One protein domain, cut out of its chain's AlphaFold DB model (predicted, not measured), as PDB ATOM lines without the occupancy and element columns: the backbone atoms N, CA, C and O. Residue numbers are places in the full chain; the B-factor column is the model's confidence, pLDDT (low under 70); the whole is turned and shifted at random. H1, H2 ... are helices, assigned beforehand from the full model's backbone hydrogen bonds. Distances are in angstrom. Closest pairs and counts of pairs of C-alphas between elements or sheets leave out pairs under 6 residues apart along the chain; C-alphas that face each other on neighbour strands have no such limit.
ATOM      1  N   SER A  11     -24.613  49.774  46.195       66.19
ATOM      2  CA  SER A  11     -23.595  50.744  45.766       66.19
ATOM      3  C   SER A  11     -23.842  51.333  44.373       66.19
ATOM      4  O   SER A  11     -23.137  52.254  43.972       66.19
ATOM      5  N   CYS A  12     -24.805  50.793  43.628       77.62
ATOM      6  CA  CYS A  12     -25.016  51.016  42.202       77.62
ATOM      7  C   CYS A  12     -26.511  51.258  41.946       77.62
ATOM      8  O   CYS A  12     -27.351  50.500  42.441       77.62
ATOM      9  N   SER A  13     -26.853  52.317  41.209       89.75
ATOM     10  CA  SER A  13     -28.232  52.575  40.786       89.75
ATOM     11  C   SER A  13     -28.622  51.713  39.581       89.75
ATOM     12  O   SER A  13     -27.775  51.212  38.844       89.75
ATOM     13  N   ASP A  14     -29.923  51.579  39.315       92.88
ATOM     14  CA  ASP A  14     -30.394  50.869  38.115       92.88
ATOM     15  C   ASP A  14     -29.854  51.512  36.825       92.88
ATOM     16  O   ASP A  14     -29.522  50.813  35.869       92.88
ATOM     17  N   ALA A  15     -29.718  52.842  36.808       90.56
ATOM     18  CA  ALA A  15     -29.161  53.580  35.678       90.56
ATOM     19  C   ALA A  15     -27.683  53.233  35.436       90.56
ATOM     20  O   ALA A  15     -27.275  53.067  34.284       90.56
ATOM     21  N   ASP A  16     -26.904  53.047  36.502       87.31
ATOM     22  CA  ASP A  16     -25.502  52.630  36.403       87.31
ATOM     23  C   ASP A  16     -25.385  51.225  35.780       87.31
ATOM     24  O   ASP A  16     -24.522  50.985  34.932       87.31
ATOM     25  N   ILE A  17     -26.302  50.308  36.119       89.81
ATOM     26  CA  ILE A  17     -26.368  48.969  35.503       89.81
ATOM     27  C   ILE A  17     -26.738  49.043  34.025       89.81
ATOM     28  O   ILE A  17     -26.166  48.320  33.203       89.81
ATOM     29  N   LEU A  18     -27.681  49.913  33.662       90.19
ATOM     30  CA  LEU A  18     -28.064  50.112  32.266       90.19
ATOM     31  C   LEU A  18     -26.895  50.651  31.432       90.19
ATOM     32  O   LEU A  18     -26.683  50.202  30.302       90.19
ATOM     33  N   TRP A  19     -26.079  51.538  32.008       88.00
ATOM     34  CA  TRP A  19     -24.918  52.118  31.331       88.00
ATOM     35  C   TRP A  19     -23.880  51.073  30.890       88.00
ATOM     36  O   TRP A  19     -23.235  51.240  29.849       88.00
ATOM     37  N   TYR A  20     -23.777  49.949  31.610       85.62
ATOM     38  CA  TYR A  20     -22.878  48.834  31.287       85.62
ATOM     39  C   TYR A  20     -23.051  48.289  29.856       85.62
ATOM     40  O   TYR A  20     -22.064  47.920  29.202       85.62
ATOM     41  N   GLY A  21     -24.296  48.250  29.369       82.50
ATOM     42  CA  GLY A  21     -24.650  47.753  28.036       82.50
ATOM     43  C   GLY A  21     -24.600  48.805  26.930       82.50
ATOM     44  O   GLY A  21     -24.622  48.451  25.754       82.50
ATOM     45  N   ILE A  22     -24.525  50.090  27.285       85.12
ATOM     46  CA  ILE A  22     -24.562  51.207  26.331       85.12
ATOM     47  C   ILE A  22     -23.151  51.561  25.855       85.12
ATOM     48  O   ILE A  22     -22.932  51.777  24.663       85.12
ATOM     49  N   SER A  23     -22.180  51.610  26.772       84.00
ATOM     50  CA  SER A  23     -20.836  52.106  26.474       84.00
ATOM     51  C   SER A  23     -19.790  50.999  26.332       84.00
ATOM     52  O   SER A  23     -19.648  50.103  27.171       84.00
ATOM     53  N   GLY A  46     -26.062  26.212  19.953       93.38
ATOM     54  CA  GLY A  46     -25.709  27.307  20.858       93.38
ATOM     55  C   GLY A  46     -26.749  28.430  20.873       93.38
ATOM     56  O   GLY A  46     -27.173  28.876  21.940       93.38
ATOM     57  N   LEU A  47     -27.213  28.856  19.695       94.75
ATOM     58  CA  LEU A  47     -28.248  29.883  19.568       94.75
ATOM     59  C   LEU A  47     -29.611  29.412  20.087       94.75
ATOM     60  O   LEU A  47     -30.340  30.212  20.668       94.75
ATOM     61  N   ALA A  48     -29.964  28.141  19.893       95.81
ATOM     62  CA  ALA A  48     -31.187  27.564  20.445       95.81
ATOM     63  C   ALA A  48     -31.148  27.561  21.982       95.81
ATOM     64  O   ALA A  48     -32.034  28.129  22.615       95.81
ATOM     65  N   ALA A  49     -30.066  27.048  22.579       93.81
ATOM     66  CA  ALA A  49     -29.888  27.035  24.030       93.81
ATOM     67  C   ALA A  49     -29.919  28.448  24.638       93.81
ATOM     68  O   ALA A  49     -30.525  28.666  25.691       93.81
ATOM     69  N   TYR A  50     -29.300  29.414  23.954       93.81
ATOM     70  CA  TYR A  50     -29.362  30.824  24.324       93.81
ATOM     71  C   TYR A  50     -30.802  31.359  24.320       93.81
ATOM     72  O   TYR A  50     -31.256  31.913  25.322       93.81
ATOM     73  N   ARG A  51     -31.538  31.165  23.216       95.94
ATOM     74  CA  ARG A  51     -32.928  31.632  23.072       95.94
ATOM     75  C   ARG A  51     -33.840  31.025  24.130       95.94
ATOM     76  O   ARG A  51     -34.642  31.750  24.711       95.94
ATOM     77  N   ASP A  52     -33.672  29.742  24.426       97.25
ATOM     78  CA  ASP A  52     -34.439  29.057  25.465       97.25
ATOM     79  C   ASP A  52     -34.160  29.647  26.854       97.25
ATOM     80  O   ASP A  52     -35.084  29.877  27.637       97.25
ATOM     81  N   ALA A  53     -32.892  29.928  27.177       95.50
ATOM     82  CA  ALA A  53     -32.525  30.571  28.437       95.50
ATOM     83  C   ALA A  53     -33.086  31.995  28.544       95.50
ATOM     84  O   ALA A  53     -33.664  32.346  29.575       95.50
ATOM     85  N   HIS A  54     -32.978  32.778  27.472       95.44
ATOM     86  CA  HIS A  54     -33.514  34.132  27.413       95.44
ATOM     87  C   HIS A  54     -35.048  34.145  27.537       95.44
ATOM     88  O   HIS A  54     -35.599  34.940  28.296       95.44
ATOM     89  N   ALA A  55     -35.752  33.222  26.872       96.88
ATOM     90  CA  ALA A  55     -37.204  33.093  26.973       96.88
ATOM     91  C   ALA A  55     -37.662  32.770  28.405       96.88
ATOM     92  O   ALA A  55     -38.604  33.391  28.898       96.88
ATOM     93  N   ARG A  56     -36.964  31.861  29.104       97.38
ATOM     94  CA  ARG A  56     -37.245  31.543  30.516       97.38
ATOM     95  C   ARG A  56     -37.034  32.744  31.434       97.38
ATOM     96  O   ARG A  56     -37.882  33.006  32.284       97.38
ATOM     97  N   LEU A  57     -35.935  33.481  31.255       94.94
ATOM     98  CA  LEU A  57     -35.673  34.701  32.023       94.94
ATOM     99  C   LEU A  57     -36.774  35.739  31.787       94.94
ATOM    100  O   LEU A  57     -37.328  36.276  32.744       94.94
ATOM    101  N   LEU A  58     -37.124  35.985  30.523       95.88
ATOM    102  CA  LEU A  58     -38.152  36.952  30.155       95.88
ATOM    103  C   LEU A  58     -39.519  36.575  30.728       95.88
ATOM    104  O   LEU A  58     -40.235  37.444  31.219       95.88
ATOM    105  N   GLN A  59     -39.882  35.291  30.676       97.88
ATOM    106  CA  GLN A  59     -41.111  34.797  31.286       97.88
ATOM    107  C   GLN A  59     -41.101  35.041  32.797       97.88
ATOM    108  O   GLN A  59     -42.036  35.650  33.305       97.88
ATOM    109  N   TYR A  60     -40.029  34.646  33.494       96.56
ATOM    110  CA  TYR A  60     -39.898  34.856  34.935       96.56
ATOM    111  C   TYR A  60     -40.041  36.334  35.312       96.56
ATOM    112  O   TYR A  60     -40.884  36.669  36.136       96.56
ATOM    113  N   VAL A  61     -39.287  37.231  34.669       95.31
ATOM    114  CA  VAL A  61     -39.329  38.672  34.974       95.31
ATOM    115  C   VAL A  61     -40.716  39.272  34.707       95.31
ATOM    116  O   VAL A  61     -41.145  40.154  35.444       95.31
ATOM    117  N   LYS A  62     -41.443  38.788  33.691       96.00
ATOM    118  CA  LYS A  62     -42.798  39.271  33.370       96.00
ATOM    119  C   LYS A  62     -43.871  38.810  34.350       96.00
ATOM    120  O   LYS A  62     -44.868  39.507  34.503       96.00
ATOM    121  N   THR A  63     -43.724  37.622  34.929       97.75
ATOM    122  CA  THR A  63     -44.807  36.979  35.690       97.75
ATOM    123  C   THR A  63     -44.514  36.832  37.174       97.75
ATOM    124  O   THR A  63     -45.404  36.437  37.922       97.75
ATOM    125  N   THR A  64     -43.275  37.059  37.603       97.31
ATOM    126  CA  THR A  64     -42.896  36.848  38.997       97.31
ATOM    127  C   THR A  64     -43.593  37.837  39.926       97.31
ATOM    128  O   THR A  64     -43.745  39.018  39.617       97.31
ATOM    129  N   THR A  65     -43.988  37.340  41.093       97.06
ATOM    130  CA  THR A  65     -44.451  38.139  42.235       97.06
ATOM    131  C   THR A  65     -43.411  38.159  43.356       97.06
ATOM    132  O   THR A  65     -43.721  38.550  44.480       97.06
ATOM    133  N   ASP A  66     -42.197  37.665  43.093       95.88
ATOM    134  CA  ASP A  66     -41.099  37.719  44.051       95.88
ATOM    135  C   ASP A  66     -40.696  39.167  44.335       95.88
ATOM    136  O   ASP A  66     -40.568  39.988  43.427       95.88
ATOM    137  N   ASP A  67     -40.385  39.456  45.598       95.06
ATOM    138  CA  ASP A  67     -39.677  40.682  45.953       95.06
ATOM    139  C   ASP A  67     -38.206  40.561  45.529       95.06
ATOM    140  O   ASP A  67     -37.359  40.034  46.252       95.06
ATOM    141  N   LEU A  68     -37.918  41.003  44.306       94.31
ATOM    142  CA  LEU A  68     -36.577  40.967  43.730       94.31
ATOM    143  C   LEU A  68     -35.636  42.011  44.348       94.31
ATOM    144  O   LEU A  68     -34.427  41.791  44.378       94.31
ATOM    145  N   ARG A  69     -36.175  43.125  44.858       93.06
ATOM    146  CA  ARG A  69     -35.387  44.231  45.425       93.06
ATOM    147  C   ARG A  69     -34.796  43.875  46.782       93.06
ATOM    148  O   ARG A  69     -33.676  44.262  47.090       93.06
ATOM    149  N   SER A  70     -35.514  43.079  47.570       92.00
ATOM    150  CA  SER A  70     -35.024  42.609  48.871       92.00
ATOM    151  C   SER A  70     -34.054  41.424  48.784       92.00
ATOM    152  O   SER A  70     -33.517  41.000  49.810       92.00
ATOM    153  N   ARG A  71     -33.835  40.848  47.592       90.62
ATOM    154  CA  ARG A  71     -32.966  39.679  47.379       90.62
ATOM    155  C   ARG A  71     -31.616  40.114  46.833       90.62
ATOM    156  O   ARG A  71     -31.549  40.664  45.743       90.62
ATOM    157  N   VAL A  72     -30.541  39.804  47.550       90.25
ATOM    158  CA  VAL A  72     -29.186  40.222  47.172       90.25
ATOM    159  C   VAL A  72     -28.447  39.145  46.397       90.25
ATOM    160  O   VAL A  72     -28.511  37.959  46.720       90.25
ATOM    161  N   VAL A  73     -27.715  39.591  45.382       88.69
ATOM    162  CA  VAL A  73     -26.731  38.818  44.634       88.69
ATOM    163  C   VAL A  73     -25.343  39.255  45.100       88.69
ATOM    164  O   VAL A  73     -24.740  40.167  44.532       88.69
ATOM    165  N   ASP A  74     -24.822  38.591  46.137       86.12
ATOM    166  CA  ASP A  74     -23.573  38.984  46.818       86.12
ATOM    167  C   ASP A  74     -22.396  39.148  45.858       86.12
ATOM    168  O   ASP A  74     -21.630  40.103  45.958       86.12
ATOM    169  N   ARG A  75     -22.294  38.246  44.872       82.12
ATOM    170  CA  ARG A  75     -21.242  38.259  43.848       82.12
ATOM    171  C   ARG A  75     -21.118  39.615  43.147       82.12
ATOM    172  O   ARG A  75     -20.013  40.015  42.800       82.12
ATOM    173  N   GLN A  76     -22.244  40.282  42.915       81.75
ATOM    174  CA  GLN A  76     -22.326  41.510  42.127       81.75
ATOM    175  C   GLN A  76     -22.617  42.743  42.977       81.75
ATOM    176  O   GLN A  76     -22.608  43.850  42.448       81.75
ATOM    177  N   GLY A  77     -22.881  42.558  44.275       87.62
ATOM    178  CA  GLY A  77     -23.267  43.643  45.171       87.62
ATOM    179  C   GLY A  77     -24.549  44.361  44.741       87.62
ATOM    180  O   GLY A  77     -24.687  45.553  45.005       87.62
ATOM    181  N   CYS A  78     -25.459  43.662  44.057       90.94
ATOM    182  CA  CYS A  78     -26.711  44.205  43.530       90.94
ATOM    183  C   CYS A  78     -27.918  43.390  44.014       90.94
ATOM    184  O   CYS A  78     -27.759  42.275  44.521       90.94
ATOM    185  N   ASP A  79     -29.128  43.920  43.844       93.94
ATOM    186  CA  ASP A  79     -30.351  43.144  44.077       93.94
ATOM    187  C   ASP A  79     -30.699  42.235  42.874       93.94
ATOM    188  O   ASP A  79     -30.067  42.292  41.813       93.94
ATOM    189  N   ALA A  80     -31.677  41.341  43.031       93.81
ATOM    190  CA  ALA A  80     -32.057  40.392  41.987       93.81
ATOM    191  C   ALA A  80     -32.753  41.068  40.792       93.81
ATOM    192  O   ALA A  80     -32.677  40.557  39.673       93.81
ATOM    193  N   TYR A  81     -33.399  42.219  40.998       94.50
ATOM    194  CA  TYR A  81     -33.985  43.012  39.915       94.50
ATOM    195  C   TYR A  81     -32.878  43.641  39.065       94.50
ATOM    196  O   TYR A  81     -32.843  43.503  37.843       94.50
ATOM    197  N   GLN A  82     -31.915  44.254  39.734       94.94
ATOM    198  CA  GLN A  82     -30.690  44.784  39.170       94.94
ATOM    199  C   GLN A  82     -29.872  43.710  38.452       94.94
ATOM    200  O   GLN A  82     -29.334  43.957  37.375       94.94
ATOM    201  N   TRP A  83     -29.829  42.490  38.988       93.88
ATOM    202  CA  TRP A  83     -29.189  41.368  38.312       93.88
ATOM    203  C   TRP A  83     -29.894  41.005  37.001       93.88
ATOM    204  O   TRP A  83     -29.226  40.774  35.995       93.88
ATOM    205  N   ALA A  84     -31.230  41.029  36.969       94.38
ATOM    206  CA  ALA A  84     -31.982  40.833  35.731       94.38
ATOM    207  C   ALA A  84     -31.686  41.934  34.695       94.38
ATOM    208  O   ALA A  84     -31.450  41.615  33.528       94.38
ATOM    209  N   LEU A  85     -31.611  43.206  35.118       94.25
ATOM    210  CA  LEU A  85     -31.174  44.308  34.250       94.25
ATOM    211  C   LEU A  85     -29.759  44.074  33.709       94.25
ATOM    212  O   LEU A  85     -29.519  44.255  32.514       94.25
ATOM    213  N   LEU A  86     -28.835  43.638  34.571       92.94
ATOM    214  CA  LEU A  86     -27.452  43.380  34.190       92.94
ATOM    215  C   LEU A  86     -27.345  42.260  33.151       92.94
ATOM    216  O   LEU A  86     -26.549  42.383  32.227       92.94
ATOM    217  N   ILE A  87     -28.149  41.195  33.239       93.38
ATOM    218  CA  ILE A  87     -28.152  40.133  32.217       93.38
ATOM    219  C   ILE A  87     -28.513  40.711  30.839       93.38
ATOM    220  O   ILE A  87     -27.797  40.467  29.866       93.38
ATOM    221  N   SER A  88     -29.572  41.523  30.754       90.88
ATOM    222  CA  SER A  88     -29.988  42.154  29.494       90.88
ATOM    223  C   SER A  88     -28.949  43.144  28.954       90.88
ATOM    224  O   SER A  88     -28.677  43.180  27.754       90.88
ATOM    225  N   THR A  89     -28.322  43.947  29.816       92.31
ATOM    226  CA  THR A  89     -27.312  44.921  29.368       92.31
ATOM    227  C   THR A  89     -26.002  44.237  28.976       92.31
ATOM    228  O   THR A  89     -25.314  44.691  28.058       92.31
ATOM    229  N   HIS A  90     -25.674  43.102  29.597       92.25
ATOM    230  CA  HIS A  90     -24.529  42.270  29.230       92.25
ATOM    231  C   HIS A  90     -24.706  41.639  27.844       92.25
ATOM    232  O   HIS A  90     -23.773  41.668  27.040       92.25
ATOM    233  N   GLU A  91     -25.905  41.156  27.506       93.06
ATOM    234  CA  GLU A  91     -26.212  40.712  26.140       93.06
ATOM    235  C   GLU A  91     -25.910  41.817  25.120       93.06
ATOM    236  O   GLU A  91     -25.154  41.604  24.167       93.06
ATOM    237  N   GLN A  92     -26.441  43.023  25.347       92.56
ATOM    238  CA  GLN A  92     -26.210  44.158  24.456       92.56
ATOM    239  C   GLN A  92     -24.713  44.472  24.316       92.56
ATOM    240  O   GLN A  92     -24.220  44.712  23.211       92.56
ATOM    241  N   ARG A  93     -23.955  44.405  25.415       93.00
ATOM    242  CA  ARG A  93     -22.500  44.591  25.397       93.00
ATOM    243  C   ARG A  93     -21.796  43.561  24.511       93.00
ATOM    244  O   ARG A  93     -20.893  43.939  23.762       93.00
ATOM    245  N   HIS A  94     -22.207  42.292  24.548       92.62
ATOM    246  CA  HIS A  94     -21.675  41.258  23.656       92.62
ATOM    247  C   HIS A  94     -22.044  41.501  22.189       92.62
ATOM    248  O   HIS A  94     -21.192  41.342  21.312       92.62
ATOM    249  N   VAL A  95     -23.265  41.961  21.900       93.81
ATOM    250  CA  VAL A  95     -23.657  42.359  20.538       93.81
ATOM    251  C   VAL A  95     -22.746  43.471  20.013       93.81
ATOM    252  O   VAL A  95     -22.273  43.394  18.876       93.81
ATOM    253  N   LEU A  96     -22.449  44.479  20.837       93.56
ATOM    254  CA  LEU A  96     -21.527  45.558  20.473       93.56
ATOM    255  C   LEU A  96     -20.101  45.044  20.240       93.56
ATOM    256  O   LEU A  96     -19.497  45.407  19.237       93.56
ATOM    257  N   GLN A  97     -19.584  44.147  21.087       92.81
ATOM    258  CA  GLN A  97     -18.272  43.514  20.880       92.81
ATOM    259  C   GLN A  97     -18.194  42.754  19.549       92.81
ATOM    260  O   GLN A  97     -17.218  42.886  18.814       92.81
ATOM    261  N   ILE A  98     -19.233  41.985  19.207       93.31
ATOM    262  CA  ILE A  98     -19.295  41.251  17.936       93.31
ATOM    263  C   ILE A  98     -19.301  42.224  16.752       93.31
ATOM    264  O   ILE A  98     -18.628  41.978  15.753       93.31
ATOM    265  N   ARG A  99     -20.050  43.328  16.848       95.12
ATOM    266  CA  ARG A  99     -20.081  44.368  15.808       95.12
ATOM    267  C   ARG A  99     -18.727  45.059  15.650       95.12
ATOM    268  O   ARG A  99     -18.298  45.234  14.518       95.12
ATOM    269  N   GLU A 100     -18.049  45.390  16.750       93.69
ATOM    270  CA  GLU A 100     -16.691  45.956  16.740       93.69
ATOM    271  C   GLU A 100     -15.705  45.028  16.019       93.69
ATOM    272  O   GLU A 100     -14.986  45.476  15.132       93.69
ATOM    273  N   ILE A 101     -15.715  43.730  16.349       94.00
ATOM    274  CA  ILE A 101     -14.852  42.730  15.700       94.00
ATOM    275  C   ILE A 101     -15.151  42.638  14.201       94.00
ATOM    276  O   ILE A 101     -14.232  42.603  13.394       94.00
ATOM    277  N   LYS A 102     -16.433  42.615  13.818       95.38
ATOM    278  CA  LYS A 102     -16.851  42.532  12.409       95.38
ATOM    279  C   LYS A 102     -16.542  43.790  11.596       95.38
ATOM    280  O   LYS A 102     -16.491  43.699  10.375       95.38
ATOM    281  N   ALA A 103     -16.402  44.941  12.249       95.81
ATOM    282  CA  ALA A 103     -16.063  46.204  11.604       95.81
ATOM    283  C   ALA A 103     -14.550  46.376  11.383       95.81
ATOM    284  O   ALA A 103     -14.147  47.265  10.635       95.81
ATOM    285  N   ASP A 104     -13.713  45.552  12.024       95.69
ATOM    286  CA  ASP A 104     -12.267  45.556  11.808       95.69
ATOM    287  C   ASP A 104     -11.950  45.144  10.352       95.69
ATOM    288  O   ASP A 104     -12.389  44.073   9.924       95.69
ATOM    289  N   PRO A 105     -11.180  45.940   9.579       95.19
ATOM    290  CA  PRO A 105     -10.834  45.608   8.191       95.19
ATOM    291  C   PRO A 105     -10.081  44.282   8.026       95.19
ATOM    292  O   PRO A 105     -10.048  43.716   6.937       95.19
ATOM    293  N   GLY A 106      -9.448  43.791   9.092       93.69
ATOM    294  CA  GLY A 106      -8.780  42.500   9.130       93.69
ATOM    295  C   GLY A 106      -9.703  41.325   9.458       93.69
ATOM    296  O   GLY A 106      -9.203  40.207   9.549       93.69
ATOM    297  N   PHE A 107     -11.006  41.529   9.674       93.94
ATOM    298  CA  PHE A 107     -11.959  40.450   9.934       93.94
ATOM    299  C   PHE A 107     -12.624  39.933   8.636       93.94
ATOM    300  O   PHE A 107     -13.089  40.734   7.828       93.94
ATOM    301  N   PRO A 108     -12.771  38.604   8.452       92.25
ATOM    302  CA  PRO A 108     -12.251  37.540   9.306       92.25
ATOM    303  C   PRO A 108     -10.756  37.298   9.053       92.25
ATOM    304  O   PRO A 108     -10.323  37.175   7.906       92.25
ATOM    305  N   ARG A 109      -9.971  37.155  10.128       82.50
ATOM    306  CA  ARG A 109      -8.622  36.585  10.013       82.50
ATOM    307  C   ARG A 109      -8.780  35.082   9.802       82.50
ATOM    308  O   ARG A 109      -9.525  34.449  10.548       82.50
ATOM    309  N   ARG A 110      -8.163  34.572   8.737       65.06
ATOM    310  CA  ARG A 110      -8.163  33.145   8.394       65.06
ATOM    311  C   ARG A 110      -7.404  32.326   9.426       65.06
ATOM    312  O   ARG A 110      -6.417  32.868   9.973       65.06
TER     313      ARG A 110
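Overview. This is residues 11 to 23 and 46 to 110 of the 110 residues of a protein of Acidobacteria bacterium (UniProt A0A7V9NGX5). A long helix, H3, lies between two others: the short H1 packs along the first half of one side of it, and H2 stands off on the other side, making an open V with H3 that is narrowest near the last residues of H2. A long loop, residues 64 to 79, folds the chain back from H2 into H3 at that end, while residues 97 to 110, the last part of H3 and the tail, stick out at the other. The printed part has 78 residues with three named helices, in the order H1, H2, H3, and no named strand; the class is all helix. The whole is loose, with a radius of gyration of the C-alphas of 15.6 A, and elongated, spanning 49 by 31 by 19 A.

Along the chain. Begin with the longest helix, H3, residues 80 to 103: find C-alpha 80 at (-32.057, 40.392, 41.987), and from there the helix runs 34.8 A to C-alpha 103 at (-16.063, 46.204, 11.604). H1 is residues 14 to 22, 13.2 A from first to last C-alpha, and begins with C-alpha 14 at (-30.394, 50.869, 38.115). H2 is residues 46 to 63, 26.0 A long.

Arrangement. Look first at H3 and H1, which touch: their closest C-alphas, those of Thr 89 and Gly 21, are 4.1 A apart. They run the same way at a shallow tilt of 16 degrees, and H3 touches H1 with residues 82 to 93 alone. H2 and H3 are close but not clearly touching; their closest C-alphas, those of Val 61 and Ala 84, are 7.7 A apart. They run opposite ways at a shallow tilt of 33 degrees, only just short of steep. H1 and H2 are apart. In H2 and H3 every O i to N i+4 pair is within hydrogen-bond range; in H1 2 of 5 are, beside 6 of 6 O i to N i+3 pairs.

Size, cuts and confidence. The two C-alphas farthest apart, those of Thr 65 and Arg 110, are 49.9 A apart. Residues 24 to 45 are not printed, and across this cut C-alphas 23 and 46 are 25.9 A apart; the link from H1 to H2 runs across it. The link from H2 to H3 is long, with 16 residues, and in it residues 72 to 73 pair with residues 78 to 79, antiparallel. Residues 46 to 53 of H2 stand free, as do residues 97 to 110, of which 97 to 103 belong to H3. The mean pLDDT of the printed part is 91.7; look for values under 70 at residue 11 and at residue 110, the chain's last.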